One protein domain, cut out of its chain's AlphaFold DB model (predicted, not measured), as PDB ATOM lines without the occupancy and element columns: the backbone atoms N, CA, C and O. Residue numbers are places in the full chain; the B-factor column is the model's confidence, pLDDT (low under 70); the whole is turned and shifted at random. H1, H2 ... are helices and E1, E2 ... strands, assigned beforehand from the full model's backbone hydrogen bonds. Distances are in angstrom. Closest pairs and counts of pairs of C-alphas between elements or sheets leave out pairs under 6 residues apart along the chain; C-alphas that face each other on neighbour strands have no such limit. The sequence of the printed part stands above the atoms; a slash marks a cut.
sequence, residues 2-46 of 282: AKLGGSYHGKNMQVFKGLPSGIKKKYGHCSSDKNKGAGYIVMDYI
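AT A GLANCE: This is residues 2 to 46 of the 282 residues of the protein "Hypothetical protein" of Aplanochytrium stocchinoi (UniProt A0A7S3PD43). This is a flat piece with little regular structure: wide loops around a small two-strand ribbon, E1 and E2, with one short helix, H1, off to one side. The loop of residues 5 to 20 leads from E1 to H1, and that of residues 28 to 39 leads back to E2. The 45 printed residues hold E1, H1 and E2 in that order, a mixed class with 13 residues in named elements; the sheet, E1 - E2, is antiparallel. It is only just compact, close to loose, with a radius of gyration of the C-alphas of 11.2 A and spans of 31 by 26 by 14 A.

HOW THE PARTS SIT: E1, residues 2 to 4, and E2, residues 40 to 42, are antiparallel neighbours at 161 degrees; N 3 and O 41 are within hydrogen-bond range at 2.9 A. The closest C-alphas of H1, residues 21 to 27, and E2 are those of Tyr 27 and Tyr 40, 6.5 A apart. In H1 every O i to N i+4 pair is within hydrogen-bond range.

IN THESE COORDINATES: E1 begins at C-alpha 2 (186.108, 156.255, 171.048) and is 7.2 A long. H1 is 10.1 A long. E2, 6.6 A long, ends at C-alpha 42 (183.406, 156.888, 174.391).

THE WHOLE: The C-alphas farthest apart, of Asn 35 and Ile 46, are 32.0 A apart. Both links are long, and the printed part has no cut. The pLDDT is under 70 at residues 6 to 11 and 30 to 38.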
ATOM      1  N   ALA A   2     186.848 157.494 170.843       83.25
ATOM      2  CA  ALA A   2     186.108 156.255 171.048       83.25
ATOM      3  C   ALA A   2     186.863 155.011 170.573       83.25
ATOM      4  O   ALA A   2     187.651 155.080 169.622       83.25
ATOM      5  N   LYS A   3     186.620 153.886 171.256       82.69
ATOM      6  CA  LYS A   3     187.227 152.576 170.988       82.69
ATOM      7  C   LYS A   3     186.243 151.438 171.257       82.69
ATOM      8  O   LYS A   3     185.356 151.557 172.099       82.69
ATOM      9  N   LEU A   4     186.420 150.315 170.563       79.44
ATOM     10  CA  LEU A   4     185.735 149.069 170.920       79.44
ATOM     11  C   LEU A   4     186.290 148.548 172.253       79.44
ATOM     12  O   LEU A   4     187.499 148.616 172.497       79.44
ATOM     13  N   GLY A   5     185.425 148.017 173.105       70.50
ATOM     14  CA  GLY A   5     185.808 147.338 174.336       70.50
ATOM     15  C   GLY A   5     186.736 146.166 174.021       70.50
ATOM     16  O   GLY A   5     186.605 145.520 172.983       70.50
ATOM     17  N   GLY A   6     187.736 145.935 174.870       67.31
ATOM     18  CA  GLY A   6     188.729 144.876 174.657       67.31
ATOM     19  C   GLY A   6     189.662 145.078 173.454       67.31
ATOM     20  O   GLY A   6     190.471 144.198 173.162       67.31
ATOM     21  N   SER A   7     189.586 146.210 172.741       67.00
ATOM     22  CA  SER A   7     190.597 146.562 171.739       67.00
ATOM     23  C   SER A   7     191.915 146.964 172.406       67.00
ATOM     24  O   SER A   7     191.927 147.522 173.500       67.00
ATOM     25  N   TYR A   8     193.028 146.679 171.733       68.88
ATOM     26  CA  TYR A   8     194.387 146.926 172.216       68.88
ATOM     27  C   TYR A   8     195.271 147.490 171.087       68.88
ATOM     28  O   TYR A   8     194.887 147.480 169.909       68.88
ATOM     29  N   HIS A   9     196.446 148.029 171.435       67.62
ATOM     30  CA  HIS A   9     197.388 148.701 170.516       67.62
ATOM     31  C   HIS A   9     196.793 149.874 169.716       67.62
ATOM     32  O   HIS A   9     197.261 150.193 168.624       67.62
ATOM     33  N   GLY A  10     195.749 150.522 170.230       61.88
ATOM     34  CA  GLY A  10     195.092 151.642 169.554       61.88
ATOM     35  C   GLY A  10     194.317 151.272 168.287       61.88
ATOM     36  O   GLY A  10     193.924 152.154 167.518       61.88
ATOM     37  N   LYS A  11     194.069 149.976 168.047       68.00
ATOM     38  CA  LYS A  11     193.240 149.524 166.925       68.00
ATOM     39  C   LYS A  11     191.834 150.113 167.036       68.00
ATOM     40  O   LYS A  11     191.223 150.096 168.098       68.00
ATOM     41  N   ASN A  12     191.309 150.593 165.910       73.06
ATOM     42  CA  ASN A  12     189.953 151.143 165.788       73.06
ATOM     43  C   ASN A  12     189.648 152.357 166.687       73.06
ATOM     44  O   ASN A  12     188.481 152.723 166.822       73.06
ATOM     45  N   MET A  13     190.673 153.009 167.249       77.44
ATOM     46  CA  MET A  13     190.500 154.288 167.933       77.44
ATOM     47  C   MET A  13     190.205 155.394 166.924       77.44
ATOM     48  O   MET A  13     190.885 155.530 165.901       77.44
ATOM     49  N   GLN A  14     189.180 156.183 167.224       80.00
ATOM     50  CA  GLN A  14     188.770 157.320 166.410       80.00
ATOM     51  C   GLN A  14     188.516 158.536 167.301       80.00
ATOM     52  O   GLN A  14     187.908 158.437 168.371       80.00
ATOM     53  N   VAL A  15     189.007 159.691 166.861       80.75
ATOM     54  CA  VAL A  15     188.758 160.977 167.512       80.75
ATOM     55  C   VAL A  15     187.713 161.711 166.687       80.75
ATOM     56  O   VAL A  15     187.859 161.848 165.476       80.75
ATOM     57  N   PHE A  16     186.660 162.169 167.356       81.44
ATOM     58  CA  PHE A  16     185.552 162.891 166.744       81.44
ATOM     59  C   PHE A  16     185.475 164.294 167.342       81.44
ATOM     60  O   PHE A  16     185.780 164.476 168.523       81.44
ATOM     61  N   LYS A  17     185.054 165.272 166.535       81.25
ATOM     62  CA  LYS A  17     184.605 166.578 167.027       81.25
ATOM     63  C   LYS A  17     183.105 166.470 167.308       81.25
ATOM     64  O   LYS A  17     182.323 166.340 166.371       81.25
ATOM     65  N   GLY A  18     182.731 166.464 168.587       81.50
ATOM     66  CA  GLY A  18     181.382 166.085 169.027       81.50
ATOM     67  C   GLY A  18     181.113 164.581 168.884       81.50
ATOM     68  O   GLY A  18     181.881 163.855 168.251       81.50
ATOM     69  N   LEU A  19     180.028 164.091 169.491       78.62
ATOM     70  CA  LEU A  19     179.620 162.688 169.385       78.62
ATOM     71  C   LEU A  19     178.726 162.493 168.146       78.62
ATOM     72  O   LEU A  19     177.612 163.020 168.130       78.62
ATOM     73  N   PRO A  20     179.151 161.728 167.119       80.62
ATOM     74  CA  PRO A  20     178.332 161.513 165.930       80.62
ATOM     75  C   PRO A  20     177.000 160.831 166.262       80.62
ATOM     76  O   PRO A  20     176.962 159.827 166.981       80.62
ATOM     77  N   SER A  21     175.907 161.316 165.666       80.69
ATOM     78  CA  SER A  21     174.553 160.769 165.855       80.69
ATOM     79  C   SER A  21     174.465 159.276 165.521       80.69
ATOM     80  O   SER A  21     173.786 158.525 166.219       80.69
ATOM     81  N   GLY A  22     175.217 158.812 164.517       81.62
ATOM     82  CA  GLY A  22     175.302 157.397 164.150       81.62
ATOM     83  C   GLY A  22     175.898 156.503 165.244       81.62
ATOM     84  O   GLY A  22     175.427 155.383 165.434       81.62
ATOM     85  N   ILE A  23     176.879 156.997 166.013       79.12
ATOM     86  CA  ILE A  23     177.456 156.258 167.150       79.12
ATOM     87  C   ILE A  23     176.424 156.152 168.269       79.12
ATOM     88  O   ILE A  23     176.208 155.059 168.790       79.12
ATOM     89  N   LYS A  24     175.724 157.251 168.580       78.62
ATOM     90  CA  LYS A  24     174.642 157.252 169.572       78.62
ATOM     91  C   LYS A  24     173.490 156.329 169.159       78.62
ATOM     92  O   LYS A  24     173.007 155.570 169.984       78.62
ATOM     93  N   LYS A  25     173.105 156.306 167.879       82.19
ATOM     94  CA  LYS A  25     172.069 155.394 167.367       82.19
ATOM     95  C   LYS A  25     172.488 153.921 167.458       82.19
ATOM     96  O   LYS A  25     171.660 153.069 167.757       82.19
ATOM     97  N   LYS A  26     173.764 153.617 167.196       79.00
ATOM     98  CA  LYS A  26     174.279 152.240 167.186       79.00
ATOM     99  C   LYS A  26     174.584 151.689 168.585       79.00
ATOM    100  O   LYS A  26     174.344 150.510 168.820       79.00
ATOM    101  N   TYR A  27     175.123 152.514 169.483       78.12
ATOM    102  CA  TYR A  27     175.653 152.078 170.784       78.12
ATOM    103  C   TYR A  27     175.039 152.798 171.995       78.12
ATOM    104  O   TYR A  27     175.370 152.458 173.123       78.12
ATOM    105  N   GLY A  28     174.162 153.785 171.798       76.31
ATOM    106  CA  GLY A  28     173.566 154.582 172.881       76.31
ATOM    107  C   GLY A  28     172.426 153.894 173.635       76.31
ATOM    108  O   GLY A  28     171.832 154.511 174.512       76.31
ATOM    109  N   HIS A  29     172.120 152.639 173.303       77.31
ATOM    110  CA  HIS A  29     171.135 151.827 174.007       77.31
ATOM    111  C   HIS A  29     171.837 150.664 174.709       77.31
ATOM    112  O   HIS A  29     172.446 149.813 174.057       77.31
ATOM    113  N   CYS A  30     171.728 150.609 176.037       69.62
ATOM    114  CA  CYS A  30     172.178 149.463 176.818       69.62
ATOM    115  C   CYS A  30     171.274 148.263 176.504       69.62
ATOM    116  O   CYS A  30     170.082 148.283 176.797       69.62
ATOM    117  N   SER A  31     171.830 147.223 175.883       68.12
ATOM    118  CA  SER A  31     171.124 145.969 175.603       68.12
ATOM    119  C   SER A  31     171.626 144.900 176.569       68.12
ATOM    120  O   SER A  31     172.832 144.762 176.753       68.12
ATOM    121  N   SER A  32     170.716 144.130 177.169       66.31
ATOM    122  CA  SER A  32     171.045 142.981 178.030       66.31
ATOM    123  C   SER A  32     171.584 141.768 177.259       66.31
ATOM    124  O   SER A  32     171.936 140.754 177.862       66.31
ATOM    125  N   ASP A  33     171.651 141.861 175.929       65.69
ATOM    126  CA  ASP A  33     172.126 140.804 175.049       65.69
ATOM    127  C   ASP A  33     173.642 140.600 175.196       65.69
ATOM    128  O   ASP A  33     174.460 141.323 174.618       65.69
ATOM    129  N   LYS A  34     174.007 139.578 175.976       59.00
ATOM    130  CA  LYS A  34     175.395 139.185 176.259       59.00
ATOM    131  C   LYS A  34     176.163 138.719 175.014       59.00
ATOM    132  O   LYS A  34     177.385 138.619 175.083       59.00
ATOM    133  N   ASN A  35     175.487 138.462 173.888       59.84
ATOM    134  CA  ASN A  35     176.120 138.014 172.645       59.84
ATOM    135  C   ASN A  35     176.581 139.172 171.741       59.84
ATOM    136  O   ASN A  35     177.304 138.936 170.771       59.84
ATOM    137  N   LYS A  36     176.235 140.432 172.049       59.78
ATOM    138  CA  LYS A  36     176.631 141.617 171.261       59.78
ATOM    139  C   LYS A  36     178.074 142.078 171.511       59.78
ATOM    140  O   LYS A  36     178.326 143.271 171.635       59.78
ATOM    141  N   GLY A  37     179.033 141.152 171.534       61.81
ATOM    142  CA  GLY A  37     180.470 141.452 171.581       61.81
ATOM    143  C   GLY A  37     180.893 142.420 172.695       61.81
ATOM    144  O   GLY A  37     180.172 142.684 173.653       61.81
ATOM    145  N   ALA A  38     182.109 142.954 172.588       64.69
ATOM    146  CA  ALA A  38     182.566 143.983 173.511       64.69
ATOM    147  C   ALA A  38     181.905 145.333 173.170       64.69
ATOM    148  O   ALA A  38     181.913 145.753 172.011       64.69
ATOM    149  N   GLY A  39     181.338 146.007 174.179       74.00
ATOM    150  CA  GLY A  39     180.656 147.302 174.028       74.00
ATOM    151  C   GLY A  39     181.549 148.412 173.458       74.00
ATOM    152  O   GLY A  39     182.744 148.224 173.259       74.00
ATOM    153  N   TYR A  40     180.997 149.593 173.182       79.50
ATOM    154  CA  TYR A  40     181.760 150.732 172.654       79.50
ATOM    155  C   TYR A  40     182.006 151.761 173.757       79.50
ATOM    156  O   TYR A  40     181.060 152.207 174.402       79.50
ATOM    157  N   ILE A  41     183.266 152.138 173.978       83.38
ATOM    158  CA  ILE A  41     183.647 153.123 174.994       83.38
ATOM    159  C   ILE A  41     183.885 154.459 174.300       83.38
ATOM    160  O   ILE A  41     184.701 154.554 173.378       83.38
ATOM    161  N   VAL A  42     183.186 155.491 174.768       84.12
ATOM    162  CA  VAL A  42     183.406 156.888 174.391       84.12
ATOM    163  C   VAL A  42     183.931 157.617 175.620       84.12
ATOM    164  O   VAL A  42     183.352 157.514 176.694       84.12
ATOM    165  N   MET A  43     185.032 158.336 175.451       83.94
ATOM    166  CA  MET A  43     185.661 159.146 176.490       83.94
ATOM    167  C   MET A  43     185.927 160.539 175.944       83.94
ATOM    168  O   MET A  43     186.197 160.695 174.744       83.94
ATOM    169  N   ASP A  44     185.926 161.541 176.813       86.69
ATOM    170  CA  ASP A  44     186.425 162.854 176.434       86.69
ATOM    171  C   ASP A  44     187.900 162.758 176.043       86.69
ATOM    172  O   ASP A  44     188.693 162.000 176.602       86.69
ATOM    173  N   TYR A  45     188.247 163.455 174.965       86.88
ATOM    174  CA  TYR A  45     189.616 163.480 174.480       86.88
ATOM    175  C   TYR A  45     190.366 164.598 175.195       86.88
ATOM    176  O   TYR A  45     189.942 165.748 175.126       86.88
ATOM    177  N   ILE A  46     191.502 164.271 175.812       89.62
ATOM    178  CA  ILE A  46     192.409 165.262 176.402       89.62
ATOM    179  C   ILE A  46     193.006 166.094 175.260       89.62
ATOM    180  O   ILE A  46     193.950 165.673 174.585       89.62
TER     181      ILE A  46